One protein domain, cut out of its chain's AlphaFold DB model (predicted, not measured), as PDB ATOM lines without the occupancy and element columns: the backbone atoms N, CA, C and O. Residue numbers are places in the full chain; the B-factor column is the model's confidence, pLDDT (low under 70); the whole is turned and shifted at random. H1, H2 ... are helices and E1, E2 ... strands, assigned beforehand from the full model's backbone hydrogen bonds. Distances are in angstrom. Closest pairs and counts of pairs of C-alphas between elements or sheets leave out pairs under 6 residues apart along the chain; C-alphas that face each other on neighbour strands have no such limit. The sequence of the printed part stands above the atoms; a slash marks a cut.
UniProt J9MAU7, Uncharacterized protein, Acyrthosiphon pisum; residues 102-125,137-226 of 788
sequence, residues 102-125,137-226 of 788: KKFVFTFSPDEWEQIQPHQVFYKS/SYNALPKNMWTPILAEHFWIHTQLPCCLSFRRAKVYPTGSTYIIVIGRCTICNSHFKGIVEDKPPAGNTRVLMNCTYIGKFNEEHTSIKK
ATOM      1  N   LYS A 102     301.400 248.362 180.736       92.94
ATOM      2  CA  LYS A 102     301.687 248.779 182.118       92.94
ATOM      3  C   LYS A 102     302.611 249.999 182.110       92.94
ATOM      4  O   LYS A 102     303.614 250.013 181.396       92.94
ATOM      5  N   LYS A 103     302.292 251.000 182.932       94.56
ATOM      6  CA  LYS A 103     303.190 252.103 183.302       94.56
ATOM      7  C   LYS A 103     303.525 251.981 184.787       94.56
ATOM      8  O   LYS A 103     302.647 251.646 185.576       94.56
ATOM      9  N   PHE A 104     304.775 252.226 185.150       95.69
ATOM     10  CA  PHE A 104     305.274 252.237 186.529       95.69
ATOM     11  C   PHE A 104     306.552 253.081 186.583       95.69
ATOM     12  O   PHE A 104     307.119 253.407 185.541       95.69
ATOM     13  N   VAL A 105     307.004 253.450 187.779       95.31
ATOM     14  CA  VAL A 105     308.196 254.287 187.968       95.31
ATOM     15  C   VAL A 105     309.161 253.544 188.877       95.31
ATOM     16  O   VAL A 105     308.794 253.211 190.001       95.31
ATOM     17  N   PHE A 106     310.376 253.279 188.398       95.06
ATOM     18  CA  PHE A 106     311.447 252.806 189.275       95.06
ATOM     19  C   PHE A 106     311.963 253.981 190.094       95.06
ATOM     20  O   PHE A 106     312.197 255.056 189.543       95.06
ATOM     21  N   THR A 107     312.142 253.766 191.393       92.75
ATOM     22  CA  THR A 107     312.707 254.754 192.315       92.75
ATOM     23  C   THR A 107     314.018 254.202 192.840       92.75
ATOM     24  O   THR A 107     314.004 253.335 193.710       92.75
ATOM     25  N   PHE A 108     315.139 254.679 192.308       90.88
ATOM     26  CA  PHE A 108     316.454 254.276 192.797       90.88
ATOM     27  C   PHE A 108     316.781 255.019 194.089       90.88
ATOM     28  O   PHE A 108     316.627 256.246 194.180       90.88
ATOM     29  N   SER A 109     317.258 254.268 195.075       90.00
ATOM     30  CA  SER A 109     318.023 254.825 196.188       90.00
ATOM     31  C   SER A 109     319.332 255.458 195.683       90.00
ATOM     32  O   SER A 109     319.780 255.141 194.576       90.00
ATOM     33  N   PRO A 110     319.960 256.352 196.465       87.00
ATOM     34  CA  PRO A 110     321.253 256.928 196.102       87.00
ATOM     35  C   PRO A 110     322.336 255.864 195.866       87.00
ATOM     36  O   PRO A 110     323.019 255.924 194.850       87.00
ATOM     37  N   ASP A 111     322.406 254.838 196.718       87.75
ATOM     38  CA  ASP A 111     323.387 253.746 196.634       87.75
ATOM     39  C   ASP A 111     323.195 252.872 195.376       87.75
ATOM     40  O   ASP A 111     324.158 252.423 194.748       87.75
ATOM     41  N   GLU A 112     321.945 252.616 194.973       88.94
ATOM     42  CA  GLU A 112     321.645 251.954 193.695       88.94
ATOM     43  C   GLU A 112     321.991 252.849 192.508       88.94
ATOM     44  O   GLU A 112     322.473 252.359 191.485       88.94
ATOM     45  N   TRP A 113     321.736 254.153 192.628       90.19
ATOM     46  CA  TRP A 113     322.044 255.115 191.582       90.19
ATOM     47  C   TRP A 113     323.553 255.252 191.368       90.19
ATOM     48  O   TRP A 113     324.004 255.193 190.226       90.19
ATOM     49  N   GLU A 114     324.345 255.344 192.436       88.06
ATOM     50  CA  GLU A 114     325.810 255.416 192.381       88.06
ATOM     51  C   GLU A 114     326.417 254.223 191.622       88.06
ATOM     52  O   GLU A 114     327.316 254.396 190.797       88.06
ATOM     53  N   GLN A 115     325.855 253.022 191.806       86.94
ATOM     54  CA  GLN A 115     326.266 251.801 191.098       86.94
ATOM     55  C   GLN A 115     325.936 251.793 189.595       86.94
ATOM     56  O   GLN A 115     326.551 251.030 188.839       86.94
ATOM     57  N   ILE A 116     324.950 252.578 189.142       89.00
ATOM     58  CA  ILE A 116     324.447 252.543 187.754       89.00
ATOM     59  C   ILE A 116     324.621 253.851 186.985       89.00
ATOM     60  O   ILE A 116     324.401 253.851 185.771       89.00
ATOM     61  N   GLN A 117     325.010 254.942 187.649       88.19
ATOM     62  CA  GLN A 117     325.125 256.267 187.045       88.19
ATOM     63  C   GLN A 117     326.054 256.248 185.813       88.19
ATOM     64  O   GLN A 117     327.046 255.508 185.787       88.19
ATOM     65  N   PRO A 118     325.756 257.029 184.757       89.31
ATOM     66  CA  PRO A 118     326.598 257.065 183.569       89.31
ATOM     67  C   PRO A 118     328.023 257.549 183.841       89.31
ATOM     68  O   PRO A 118     328.220 258.635 184.381       89.31
ATOM     69  N   HIS A 119     329.003 256.803 183.334       86.31
ATOM     70  CA  HIS A 119     330.410 257.201 183.320       86.31
ATOM     71  C   HIS A 119     330.946 257.247 181.884       86.31
ATOM     72  O   HIS A 119     330.370 256.651 180.965       86.31
ATOM     73  N   GLN A 120     332.056 257.955 181.680       83.88
ATOM     74  CA  GLN A 120     332.684 258.091 180.370       83.88
ATOM     75  C   GLN A 120     333.510 256.840 180.031       83.88
ATOM     76  O   GLN A 120     334.474 256.509 180.716       83.88
ATOM     77  N   VAL A 121     333.143 256.147 178.953       80.56
ATOM     78  CA  VAL A 121     333.806 254.925 178.474       80.56
ATOM     79  C   VAL A 121     334.516 255.211 177.153       80.56
ATOM     80  O   VAL A 121     333.906 255.704 176.203       80.56
ATOM     81  N   PHE A 122     335.804 254.875 177.082       77.88
ATOM     82  CA  PHE A 122     336.633 255.042 175.889       77.88
ATOM     83  C   PHE A 122     336.609 253.784 175.016       77.88
ATOM     84  O   PHE A 122     336.894 252.683 175.479       77.88
ATOM     85  N   TYR A 123     336.314 253.959 173.730       71.06
ATOM     86  CA  TYR A 123     336.356 252.906 172.719       71.06
ATOM     87  C   TYR A 123     337.482 253.204 171.728       71.06
ATOM     88  O   TYR A 123     337.490 254.270 171.105       71.06
ATOM     89  N   LYS A 124     338.417 252.263 171.564       65.25
ATOM     90  CA  LYS A 124     339.435 252.315 170.502       65.25
ATOM     91  C   LYS A 124     338.778 252.036 169.146       65.25
ATOM     92  O   LYS A 124     337.903 251.175 169.049       65.25
ATOM     93  N   SER A 125     339.175 252.778 168.115       56.22
ATOM     94  CA  SER A 125     338.703 252.547 166.745       56.22
ATOM     95  C   SER A 125     339.583 251.503 166.056       56.22
ATOM     96  O   SER A 125     340.793 251.689 165.987       56.22
ATOM     97  N   SER A 137     335.082 258.609 173.082       78.00
ATOM     98  CA  SER A 137     334.445 258.467 174.386       78.00
ATOM     99  C   SER A 137     332.927 258.607 174.264       78.00
ATOM    100  O   SER A 137     332.418 259.438 173.513       78.00
ATOM    101  N   TYR A 138     332.195 257.779 175.005       82.12
ATOM    102  CA  TYR A 138     330.741 257.853 175.128       82.12
ATOM    103  C   TYR A 138     330.363 257.718 176.599       82.12
ATOM    104  O   TYR A 138     330.966 256.923 177.317       82.12
ATOM    105  N   ASN A 139     329.341 258.445 177.046       85.50
ATOM    106  CA  ASN A 139     328.761 258.188 178.360       85.50
ATOM    107  C   ASN A 139     327.876 256.939 178.290       85.50
ATOM    108  O   ASN A 139     327.029 256.817 177.402       85.50
ATOM    109  N   ALA A 140     328.096 255.998 179.203       86.62
ATOM    110  CA  ALA A 140     327.412 254.712 179.234       86.62
ATOM    111  C   ALA A 140     327.175 254.253 180.677       86.62
ATOM    112  O   ALA A 140     327.931 254.597 181.584       86.62
ATOM    113  N   LEU A 141     326.128 253.449 180.884       88.44
ATOM    114  CA  LEU A 141     325.886 252.803 182.176       88.44
ATOM    115  C   LEU A 141     326.937 251.695 182.417       88.44
ATOM    116  O   LEU A 141     327.247 250.963 181.465       88.44
ATOM    117  N   PRO A 142     327.452 251.507 183.648       86.06
ATOM    118  CA  PRO A 142     328.530 250.559 183.936       86.06
ATOM    119  C   PRO A 142     328.192 249.115 183.535       86.06
ATOM    120  O   PRO A 142     327.153 248.568 183.922       86.06
ATOM    121  N   LYS A 143     329.066 248.469 182.745       83.81
ATOM    122  CA  LYS A 143     328.854 247.085 182.275       83.81
ATOM    123  C   LYS A 143     328.552 246.155 183.465       83.81
ATOM    124  O   LYS A 143     329.172 246.254 184.514       83.81
ATOM    125  N   ASN A 144     327.614 245.227 183.272       82.56
ATOM    126  CA  ASN A 144     327.159 244.228 184.254       82.56
ATOM    127  C   ASN A 144     326.459 244.746 185.534       82.56
ATOM    128  O   ASN A 144     325.833 243.922 186.197       82.56
ATOM    129  N   MET A 145     326.480 246.046 185.858       85.12
ATOM    130  CA  MET A 145     325.908 246.578 187.113       85.12
ATOM    131  C   MET A 145     324.430 246.977 187.012       85.12
ATOM    132  O   MET A 145     323.643 246.654 187.895       85.12
ATOM    133  N   TRP A 146     324.018 247.643 185.928       90.19
ATOM    134  CA  TRP A 146     322.658 248.200 185.839       90.19
ATOM    135  C   TRP A 146     321.572 247.167 185.512       90.19
ATOM    136  O   TRP A 146     320.441 247.284 185.975       90.19
ATOM    137  N   THR A 147     321.881 246.135 184.721       92.12
ATOM    138  CA  THR A 147     320.850 245.191 184.258       92.12
ATOM    139  C   THR A 147     320.282 244.262 185.345       92.12
ATOM    140  O   THR A 147     319.101 243.933 185.229       92.12
ATOM    141  N   PRO A 148     321.021 243.825 186.394       91.81
ATOM    142  CA  PRO A 148     320.425 243.167 187.560       91.81
ATOM    143  C   PRO A 148     319.457 244.079 188.323       91.81
ATOM    144  O   PRO A 148     318.318 243.676 188.528       91.81
ATOM    145  N   ILE A 149     319.867 245.313 188.639       91.81
ATOM    146  CA  ILE A 149     319.055 246.279 189.401       91.81
ATOM    147  C   ILE A 149     317.731 246.565 188.673       91.81
ATOM    148  O   ILE A 149     316.658 246.415 189.254       91.81
ATOM    149  N   LEU A 150     317.765 246.846 187.362       93.19
ATOM    150  CA  LEU A 150     316.530 247.047 186.587       93.19
ATOM    151  C   LEU A 150     315.654 245.789 186.474       93.19
ATOM    152  O   LEU A 150     314.438 245.909 186.336       93.19
ATOM    153  N   ALA A 151     316.242 244.586 186.495       92.75
ATOM    154  CA  ALA A 151     315.476 243.339 186.479       92.75
ATOM    155  C   ALA A 151     314.754 243.097 187.814       92.75
ATOM    156  O   ALA A 151     313.637 242.580 187.818       92.75
ATOM    157  N   GLU A 152     315.378 243.482 188.926       92.94
ATOM    158  CA  GLU A 152     314.796 243.382 190.262       92.94
ATOM    159  C   GLU A 152     313.675 244.403 190.470       92.94
ATOM    160  O   GLU A 152     312.554 244.009 190.789       92.94
ATOM    161  N   HIS A 153     313.909 245.678 190.143       94.38
ATOM    162  CA  HIS A 153     312.854 246.700 190.120       94.38
ATOM    163  C   HIS A 153     311.685 246.296 189.209       94.38
ATOM    164  O   HIS A 153     310.520 246.420 189.594       94.38
ATOM    165  N   PHE A 154     311.954 245.732 188.025       94.94
ATOM    166  CA  PHE A 154     310.895 245.215 187.151       94.94
ATOM    167  C   PHE A 154     310.054 244.128 187.835       94.94
ATOM    168  O   PHE A 154     308.826 244.149 187.724       94.94
ATOM    169  N   TRP A 155     310.688 243.193 188.546       93.69
ATOM    170  CA  TRP A 155     309.969 242.164 189.293       93.69
ATOM    171  C   TRP A 155     309.125 242.771 190.420       93.69
ATOM    172  O   TRP A 155     307.925 242.500 190.479       93.69
ATOM    173  N   ILE A 156     309.711 243.643 191.247       92.06
ATOM    174  CA  ILE A 156     309.041 244.309 192.377       92.06
ATOM    175  C   ILE A 156     307.766 245.034 191.919       92.06
ATOM    176  O   ILE A 156     306.708 244.863 192.526       92.06
ATOM    177  N   HIS A 157     307.840 245.793 190.822       92.31
ATOM    178  CA  HIS A 157     306.716 246.591 190.322       92.31
ATOM    179  C   HIS A 157     305.684 245.814 189.494       92.31
ATOM    180  O   HIS A 157     304.551 246.279 189.359       92.31
ATOM    181  N   THR A 158     306.040 244.675 188.888       91.25
ATOM    182  CA  THR A 158     305.140 243.990 187.938       91.25
ATOM    183  C   THR A 158     304.695 242.597 188.356       91.25
ATOM    184  O   THR A 158     303.591 242.211 187.965       91.25
ATOM    185  N   GLN A 159     305.533 241.868 189.103       90.75
ATOM    186  CA  GLN A 159     305.384 240.454 189.483       90.75
ATOM    187  C   GLN A 159     305.134 239.509 188.289       90.75
ATOM    188  O   GLN A 159     304.589 238.417 188.434       90.75
ATOM    189  N   LEU A 160     305.540 239.928 187.083       90.31
ATOM    190  CA  LEU A 160     305.355 239.172 185.846       90.31
ATOM    191  C   LEU A 160     306.506 238.172 185.633       90.31
ATOM    192  O   LEU A 160     307.670 238.556 185.785       90.31
ATOM    193  N   PRO A 161     306.242 236.937 185.161       89.19
ATOM    194  CA  PRO A 161     307.261 235.905 184.903       89.19
ATOM    195  C   PRO A 161     308.131 236.190 183.656       89.19
ATOM    196  O   PRO A 161     308.697 235.283 183.042       89.19
ATOM    197  N   CYS A 162     308.240 237.452 183.239       91.50
ATOM    198  CA  CYS A 162     308.908 237.847 182.009       91.50
ATOM    199  C   CYS A 162     310.435 237.856 182.153       91.50
ATOM    200  O   CYS A 162     311.009 238.709 182.828       91.50
ATOM    201  N   CYS A 163     311.113 236.982 181.404       91.88
ATOM    202  CA  CYS A 163     312.573 236.970 181.307       91.88
ATOM    203  C   CYS A 163     313.069 238.132 180.425       91.88
ATOM    204  O   CYS A 163     313.350 237.941 179.232       91.88
ATOM    205  N   LEU A 164     313.170 239.335 181.000       92.12
ATOM    206  CA  LEU A 164     313.711 240.516 180.326       92.12
ATOM    207  C   LEU A 164     315.192 240.349 179.965       92.12
ATOM    208  O   LEU A 164     316.028 239.991 180.796       92.12
ATOM    209  N   SER A 165     315.504 240.682 178.714       91.12
ATOM    210  CA  SER A 165     316.857 240.965 178.243       91.12
ATOM    211  C   SER A 165     316.957 242.438 177.855       91.12
ATOM    212  O   SER A 165     316.117 242.947 177.104       91.12
ATOM    213  N   PHE A 166     317.975 243.124 178.367       90.19
ATOM    214  CA  PHE A 166     318.214 244.547 178.145       90.19
ATOM    215  C   PHE A 166     319.261 244.719 177.045       90.19
ATOM    216  O   PHE A 166     320.431 244.383 177.210       90.19
ATOM    217  N   ARG A 167     318.837 245.243 175.890       73.19
ATOM    218  CA  ARG A 167     319.684 245.287 174.686       73.19
ATOM    219  C   ARG A 167     320.614 246.491 174.653       73.19
ATOM    220  O   ARG A 167     321.731 246.384 174.153       73.19
ATOM    221  N   ARG A 168     320.106 247.659 175.054       74.25
ATOM    222  CA  ARG A 168     320.789 248.954 174.922       74.25
ATOM    223  C   ARG A 168     320.316 249.906 176.013       74.25
ATOM    224  O   ARG A 168     319.110 250.068 176.197       74.25
ATOM    225  N   ALA A 169     321.269 250.577 176.643       87.56
ATOM    226  CA  ALA A 169     321.058 251.861 177.289       87.56
ATOM    227  C   ALA A 169     321.702 252.940 176.407       87.56
ATOM    228  O   ALA A 169     322.777 252.715 175.846       87.56
ATOM    229  N   LYS A 170     321.041 254.083 176.253       88.25
ATOM    230  CA  LYS A 170     321.606 255.291 175.646       88.25
ATOM    231  C   LYS A 170     321.609 256.393 176.691       88.25
ATOM    232  O   LYS A 170     320.614 256.543 177.394       88.25
ATOM    233  N   VAL A 171     322.697 257.150 176.756       89.19
ATOM    234  CA  VAL A 171     322.842 258.303 177.647       89.19
ATOM    235  C   VAL A 171     322.991 259.546 176.781       89.19
ATOM    236  O   VAL A 171     323.814 259.557 175.863       89.19
ATOM    237  N   TYR A 172     322.216 260.585 177.072       88.38
ATOM    238  CA  TYR A 172     322.264 261.874 176.389       88.38
ATOM    239  C   TYR A 172     322.498 262.978 177.434       88.38
ATOM    240  O   TYR A 172     321.539 263.542 177.952       88.38
ATOM    241  N   PRO A 173     323.763 263.305 177.765       80.25
ATOM    242  CA  PRO A 173     324.086 264.259 178.834       80.25
ATOM    243  C   PRO A 173     323.534 265.677 178.627       80.25
ATOM    244  O   PRO A 173     323.450 266.435 179.586       80.25
ATOM    245  N   THR A 174     323.209 266.028 177.381       79.12
ATOM    246  CA  THR A 174     322.737 267.348 176.934       79.12
ATOM    247  C   THR A 174     321.436 267.261 176.120       79.12
ATOM    248  O   THR A 174     321.109 268.182 175.375       79.12
ATOM    249  N   GLY A 175     320.719 266.133 176.189       77.38
ATOM    250  CA  GLY A 175     319.438 265.944 175.501       77.38
ATOM    251  C   GLY A 175     318.243 266.157 176.430       77.38
ATOM    252  O   GLY A 175     318.386 266.090 177.644       77.38
ATOM    253  N   SER A 176     317.044 266.290 175.860       78.81
ATOM    254  CA  SER A 176     315.754 266.336 176.582       78.81
ATOM    255  C   SER A 176     315.339 265.007 177.240       78.81
ATOM    256  O   SER A 176     314.173 264.787 177.563       78.81
ATOM    257  N   THR A 177     316.263 264.053 177.347       87.44
ATOM    258  CA  THR A 177     316.059 262.746 177.971       87.44
ATOM    259  C   THR A 177     317.418 262.169 178.338       87.44
ATOM    260  O   THR A 177     318.137 261.670 177.470       87.44
ATOM    261  N   TYR A 178     317.773 262.214 179.614       90.19
ATOM    262  CA  TYR A 178     319.092 261.855 180.110       90.19
ATOM    263  C   TYR A 178     319.471 260.389 179.849       90.19
ATOM    264  O   TYR A 178     320.575 260.121 179.365       90.19
ATOM    265  N   ILE A 179     318.573 259.429 180.111       91.94
ATOM    266  CA  ILE A 179     318.815 257.993 179.866       91.94
ATOM    267  C   ILE A 179     317.597 257.330 179.225       91.94
ATOM    268  O   ILE A 179     316.472 257.478 179.696       91.94
ATOM    269  N   ILE A 180     317.835 256.500 178.204       92.00
ATOM    270  CA  ILE A 180     316.831 255.596 177.626       92.00
ATOM    271  C   ILE A 180     317.333 254.155 177.691       92.00
ATOM    272  O   ILE A 180     318.338 253.812 177.062       92.00
ATOM    273  N   VAL A 181     316.595 253.290 178.383       93.62
ATOM    274  CA  VAL A 181     316.836 251.842 178.452       93.62
ATOM    275  C   VAL A 181     315.789 251.092 177.634       93.62
ATOM    276  O   VAL A 181     314.591 251.327 177.770       93.62
ATOM    277  N   ILE A 182     316.239 250.143 176.809       93.19
ATOM    278  CA  ILE A 182     315.377 249.269 176.004       93.19
ATOM    279  C   ILE A 182     315.618 247.802 176.370       93.19
ATOM    280  O   ILE A 182     316.732 247.280 176.231       93.19
ATOM    281  N   GLY A 183     314.543 247.122 176.766       93.19
ATOM    282  CA  GLY A 183     314.509 245.686 177.034       93.19
ATOM    283  C   GLY A 183     313.370 244.973 176.304       93.19
ATOM    284  O   GLY A 183     312.427 245.597 175.821       93.19
ATOM    285  N   ARG A 184     313.460 243.646 176.210       93.06
ATOM    286  CA  ARG A 184     312.429 242.778 175.622       93.06
ATOM    287  C   ARG A 184     312.369 241.458 176.381       93.06
ATOM    288  O   ARG A 184     313.418 240.882 176.676       93.06
ATOM    289  N   CYS A 185     311.171 240.952 176.666       92.62
ATOM    290  CA  CYS A 185     311.019 239.597 177.195       92.62
ATOM    291  C   CYS A 185     311.467 238.580 176.143       92.62
ATOM    292  O   CYS A 185     311.021 238.624 174.997       92.62
ATOM    293  N   THR A 186     312.339 237.646 176.520       89.81
ATOM    294  CA  THR A 186     312.848 236.625 175.588       89.81
ATOM    295  C   THR A 186     311.898 235.442 175.368       89.81
ATOM    296  O   THR A 186     312.255 234.538 174.620       89.81
ATOM    297  N   ILE A 187     310.711 235.465 175.994       89.94
ATOM    298  CA  ILE A 187     309.625 234.485 175.828       89.94
ATOM    299  C   ILE A 187     308.449 235.156 175.094       89.94
ATOM    300  O   ILE A 187     308.323 235.016 173.882       89.94
ATOM    301  N   CYS A 188     307.652 235.984 175.784       90.38
ATOM    302  CA  CYS A 188     306.443 236.615 175.230       90.38
ATOM    303  C   CYS A 188     306.698 237.833 174.314       90.38
ATOM    304  O   CYS A 188     305.759 238.478 173.859       90.38
ATOM    305  N   ASN A 189     307.962 238.191 174.050       89.81
ATOM    306  CA  ASN A 189     308.378 239.298 173.175       89.81
ATOM    307  C   ASN A 189     307.928 240.727 173.555       89.81
ATOM    308  O   ASN A 189     308.311 241.665 172.853       89.81
ATOM    309  N   SER A 190     307.211 240.914 174.668       92.81
ATOM    310  CA  SER A 190     306.811 242.226 175.201       92.81
ATOM    311  C   SER A 190     307.997 243.181 175.387       92.81
ATOM    312  O   SER A 190     309.090 242.773 175.798       92.81
ATOM    313  N   HIS A 191     307.781 244.459 175.083       93.94
ATOM    314  CA  HIS A 191     308.798 245.504 175.028       93.94
ATOM    315  C   HIS A 191     308.795 246.349 176.306       93.94
ATOM    316  O   HIS A 191     307.777 246.915 176.693       93.94
ATOM    317  N   PHE A 192     309.968 246.482 176.928       95.62
ATOM    318  CA  PHE A 192     310.247 247.395 178.037       95.62
ATOM    319  C   PHE A 192     310.980 248.646 177.541       95.62
ATOM    320  O   PHE A 192     311.966 248.529 176.804       95.62
ATOM    321  N   LYS A 193     310.527 249.827 177.962       95.31
ATOM    322  CA  LYS A 193     311.200 251.113 177.753       95.31
ATOM    323  C   LYS A 193     311.244 251.863 179.085       95.31
ATOM    324  O   LYS A 193     310.190 252.198 179.617       95.31
ATOM    325  N   GLY A 194     312.445 252.116 179.597       95.25
ATOM    326  CA  GLY A 194     312.693 252.958 180.771       95.25
ATOM    327  C   GLY A 194     313.312 254.288 180.350       95.25
ATOM    328  O   GLY A 194     314.157 254.308 179.451       95.25
ATOM    329  N   ILE A 195     312.873 255.385 180.960       94.06
ATOM    330  CA  ILE A 195     313.277 256.755 180.629       94.06
ATOM    331  C   ILE A 195     313.630 257.498 181.922       94.06
ATOM    332  O   ILE A 195     312.799 257.571 182.819       94.06
ATOM    333  N   VAL A 196     314.835 258.059 182.009       92.50
ATOM    334  CA  VAL A 196     315.167 259.118 182.978       92.50
ATOM    335  C   VAL A 196     315.201 260.415 182.180       92.50
ATOM    336  O   VAL A 196     315.958 260.507 181.212       92.50
ATOM    337  N   GLU A 197     314.332 261.359 182.531       86.75
ATOM    338  CA  GLU A 197     314.107 262.590 181.763       86.75
ATOM    339  C   GLU A 197     315.241 263.588 182.004       86.75
ATOM    340  O   GLU A 197     316.030 263.833 181.091       86.75
ATOM    341  N   ASP A 198     315.414 264.045 183.242       84.50
ATOM    342  CA  ASP A 198     316.471 264.986 183.611       84.50
ATOM    343  C   ASP A 198     317.706 264.301 184.205       84.50
ATOM    344  O   ASP A 198     317.636 263.229 184.815       84.50
ATOM    345  N   LYS A 199     318.870 264.946 184.062       83.94
ATOM    346  CA  LYS A 199     320.066 264.550 184.811       83.94
ATOM    347  C   LYS A 199     319.830 264.863 186.298       83.94
ATOM    348  O   LYS A 199     319.538 266.019 186.604       83.94
ATOM    349  N   PRO A 200     320.007 263.900 187.223       80.62
ATOM    350  CA  PRO A 200     319.858 264.166 188.650       80.62
ATOM    351  C   PRO A 200     320.783 265.298 189.130       80.62
ATOM    352  O   PRO A 200     321.926 265.384 188.655       80.62
ATOM    353  N   PRO A 201     320.332 266.149 190.073       74.25
ATOM    354  CA  PRO A 201     321.201 267.100 190.756       74.25
ATOM    355  C   PRO A 201     322.386 266.391 191.424       74.25
ATOM    356  O   PRO A 201     322.299 265.224 191.798       74.25
ATOM    357  N   ALA A 202     323.502 267.099 191.607       65.00
ATOM    358  CA  ALA A 202     324.624 266.556 192.365       65.00
ATOM    359  C   ALA A 202     324.240 266.440 193.852       65.00
ATOM    360  O   ALA A 202     324.017 267.454 194.511       65.00
ATOM    361  N   GLY A 203     324.154 265.213 194.372       64.62
ATOM    362  CA  GLY A 203     323.838 264.945 195.775       64.62
ATOM    363  C   GLY A 203     323.002 263.681 195.986       64.62
ATOM    364  O   GLY A 203     322.755 262.909 195.064       64.62
ATOM    365  N   ASN A 204     322.549 263.495 197.227       65.62
ATOM    366  CA  ASN A 204     321.875 262.288 197.725       65.62
ATOM    367  C   ASN A 204     320.391 262.174 197.282       65.62
ATOM    368  O   ASN A 204     319.509 261.834 198.075       65.62
ATOM    369  N   THR A 205     320.076 262.548 196.039       73.62
ATOM    370  CA  THR A 205     318.700 262.643 195.521       73.62
ATOM    371  C   THR A 205     318.225 261.332 194.898       73.62
ATOM    372  O   THR A 205     318.930 260.742 194.082       73.62
ATOM    373  N   ARG A 206     316.993 260.910 195.218       80.62
ATOM    374  CA  ARG A 206     316.342 259.751 194.580       80.62
ATOM    375  C   ARG A 206     316.150 259.991 193.085       80.62
ATOM    376  O   ARG A 206     315.710 261.069 192.689       80.62
ATOM    377  N   VAL A 207     316.403 258.966 192.275       88.88
ATOM    378  CA  VAL A 207     316.289 259.057 190.813       88.88
ATOM    379  C   VAL A 207     315.095 258.248 190.327       88.88
ATOM    380  O   VAL A 207     314.936 257.081 190.685       88.88
ATOM    381  N   LEU A 208     314.255 258.879 189.507       91.56
ATOM    382  CA  LEU A 208     313.044 258.279 188.956       91.56
ATOM    383  C   LEU A 208     313.269 257.858 187.501       91.56
ATOM    384  O   LEU A 208     313.717 258.657 186.679       91.56
ATOM    385  N   MET A 209     312.933 256.610 187.171       94.12
ATOM    386  CA  MET A 209     312.877 256.129 185.789       94.12
ATOM    387  C   MET A 209     311.438 255.768 185.422       94.12
ATOM    388  O   MET A 209     310.881 254.781 185.905       94.12
ATOM    389  N   ASN A 210     310.857 256.563 184.527       94.81
ATOM    390  CA  ASN A 210     309.534 256.365 183.957       94.81
ATOM    391  C   ASN A 210     309.559 255.153 183.020       94.81
ATOM    392  O   ASN A 210     310.189 255.166 181.959       94.81
ATOM    393  N   CYS A 211     308.874 254.084 183.416       96.31
ATOM    394  CA  CYS A 211     308.896 252.796 182.739       96.31
ATOM    395  C   CYS A 211     307.552 252.484 182.074       96.31
ATOM    396  O   CYS A 211     306.472 252.637 182.645       96.31
ATOM    397  N   THR A 212     307.626 252.007 180.836       95.69
ATOM    398  CA  THR A 212     306.489 251.527 180.046       95.69
ATOM    399  C   THR A 212     306.779 250.109 179.567       95.69
ATOM    400  O   THR A 212     307.837 249.842 178.991       95.69
ATOM    401  N   TYR A 213     305.830 249.202 179.790       95.69
ATOM    402  CA  TYR A 213     305.888 247.814 179.345       95.69
ATOM    403  C   TYR A 213     304.655 247.487 178.502       95.69
ATOM    404  O   TYR A 213     303.533 247.610 178.991       95.69
ATOM    405  N   ILE A 214     304.862 247.115 177.237       93.81
ATOM    406  CA  ILE A 214     303.797 246.877 176.248       93.81
ATOM    407  C   ILE A 214     303.932 245.468 175.673       93.81
ATOM    408  O   ILE A 214     305.036 245.035 175.331       93.81
ATOM    409  N   GLY A 215     302.812 244.757 175.537       92.00
ATOM    410  CA  GLY A 215     302.724 243.532 174.746       92.00
ATOM    411  C   GLY A 215     301.998 242.379 175.433       92.00
ATOM    412  O   GLY A 215     301.234 242.547 176.379       92.00
ATOM    413  N   LYS A 216     302.285 241.172 174.950       88.00
ATOM    414  CA  LYS A 216     301.659 239.890 175.310       88.00
ATOM    415  C   LYS A 216     302.084 239.344 176.684       88.00
ATOM    416  O   LYS A 216     302.274 238.148 176.858       88.00
ATOM    417  N   PHE A 217     302.289 240.203 177.683       85.06
ATOM    418  CA  PHE A 217     302.753 239.764 179.008       85.06
ATOM    419  C   PHE A 217     301.659 239.118 179.877       85.06
ATOM    420  O   PHE A 217     301.985 238.553 180.915       85.06
ATOM    421  N   ASN A 218     300.398 239.193 179.441       84.25
ATOM    422  CA  ASN A 218     299.275 238.455 180.024       84.25
ATOM    423  C   ASN A 218     299.142 237.027 179.453       84.25
ATOM    424  O   ASN A 218     298.345 236.252 179.967       84.25
ATOM    425  N   GLU A 219     299.881 236.678 178.390       84.19
ATOM    426  CA  GLU A 219     299.894 235.316 177.839       84.19
ATOM    427  C   GLU A 219     300.794 234.409 178.691       84.19
ATOM    428  O   GLU A 219     301.876 234.817 179.144       84.19
ATOM    429  N   GLU A 220     300.363 233.162 178.899       77.69
ATOM    430  CA  GLU A 220     301.145 232.183 179.652       77.69
ATOM    431  C   GLU A 220     302.517 231.949 179.010       77.69
ATOM    432  O   GLU A 220     302.679 231.828 177.793       77.69
ATOM    433  N   HIS A 221     303.545 231.901 179.852       83.50
ATOM    434  CA  HIS A 221     304.912 231.705 179.395       83.50
ATOM    435  C   HIS A 221     305.168 230.211 179.172       83.50
ATOM    436  O   HIS A 221     305.531 229.491 180.096       83.50
ATOM    437  N   THR A 222     305.037 229.771 177.917       72.81
ATOM    438  CA  THR A 222     305.188 228.370 177.458       72.81
ATOM    439  C   THR A 222     306.537 227.708 177.769       72.81
ATOM    440  O   THR A 222     306.707 226.513 177.546       72.81
ATOM    441  N   SER A 223     307.521 228.461 178.268       78.19
ATOM    442  CA  SER A 223     308.796 227.928 178.747       78.19
ATOM    443  C   SER A 223     309.318 228.735 179.935       78.19
ATOM    444  O   SER A 223     309.314 229.967 179.926       78.19
ATOM    445  N   ILE A 224     309.819 228.038 180.957       78.56
ATOM    446  CA  ILE A 224     310.447 228.669 182.122       78.56
ATOM    447  C   ILE A 224     311.908 228.965 181.779       78.56
ATOM    448  O   ILE A 224     312.758 228.075 181.768       78.56
ATOM    449  N   LYS A 225     312.218 230.238 181.520       86.19
ATOM    450  CA  LYS A 225     313.586 230.703 181.271       86.19
ATOM    451  C   LYS A 225     314.033 231.652 182.374       86.19
ATOM    452  O   LYS A 225     313.394 232.672 182.619       86.19
ATOM    453  N   LYS A 226     315.154 231.330 183.020       89.94
ATOM    454  CA  LYS A 226     315.794 232.206 184.008       89.94
ATOM    455  C   LYS A 226     316.770 233.173 183.344       89.94
ATOM    456  O   LYS A 226     317.372 232.873 182.309       89.94
TER     457      LYS A 226
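What this domain is: This is residues 102 to 125 and 137 to 226 of the 788 residues of an uncharacterized protein of Acyrthosiphon pisum (UniProt J9MAU7). One twisted sheet of five strands curls round a single helix, H2, which lies on one face of it. A short helix, H1, only grazes the sheet, and a small two-stranded ribbon of E2 and E3, interrupted by a cut, lies farthest from the mean of the C-alphas. The printed part has 114 residues, with two named helices and seven named strands in the order E1 H1 E2 E3 H2 E4 E5 E6 E7; the large sheet runs E1 E7 E6 E5 E4, antiparallel throughout, and the class is mixed, helices and strands. The whole is compact, with a radius of gyration of the C-alphas of 14.7 A and spans of 43 by 36 by 24 A.

Where its parts are: E1, residues 102 to 108, begins with C-alpha 102 at (301.687, 248.779, 182.118) and is 19.0 A long. H1 is residues 110 to 116, E2 residues 119 to 124, 16.4 A, and E3 residues 137 to 140. H2, residues 146 to 158, begins with C-alpha 146 at (322.658, 248.200, 185.839) and is 18.1 A long. E4, residues 164 to 171, and E5, residues 179 to 185, are each 20.2 A long; E4 bends by 56 degrees at residue 167. E6 is residues 191 to 196, 17.0 A. E7, residues 207 to 214, is 22.7 A long and ends with C-alpha 214 at (303.797, 246.877, 176.248).

How they stand to each other: In the large sheet, E1 and E4 are the edge strands. E1 is antiparallel to E7 at 156 degrees, with N 104 and O 211 within hydrogen-bond range at 3.1 A. E4, E5, E6 and E7 form a meander, each strand the antiparallel neighbour of the one before, and the successive pairs are hairpins. Within hydrogen-bond range are N 212 and O 193, 2.8 A, between E7 and E6; N 181 and O 194, 2.8 A, between E5 and E6; and N 167 and O 182, 2.9 A, between E4 and E5. H2 is on this sheet in two layers, a helix on one face of a sheet; its closest C-alphas to E1 are those of His 153 and Phe 106, 6.3 A apart. H1 and H2 only just touch, with 3 pairs of C-alphas within 8 A, by residues 146 to 149 of H2 alone; Ile 116 and Trp 146 have the closest C-alphas, 5.1 A apart. Their lines stand at a steep tilt of 56 degrees, opposite ways. E2 and E3 are antiparallel, with N 121 and O 138 at 2.8 A. The closest C-alphas of E3 and E4 are those of Asn 139 and Val 171, 6.0 A apart. In H1 and H2 every O i to N i+4 pair is within hydrogen-bond range.

The domain as a whole: The C-alphas farthest apart, of Ala 202 and Thr 222, are 45.4 A from each other. Residues 126 to 136 are not printed, and C-alphas 125 and 137 are 10.6 A apart across the cut. Of the links printed whole, none is long. Residues 215 to 226 hold no named element. The mean pLDDT of the printed part is 87.1; residues 124 to 125 and 202 to 204 are under 70.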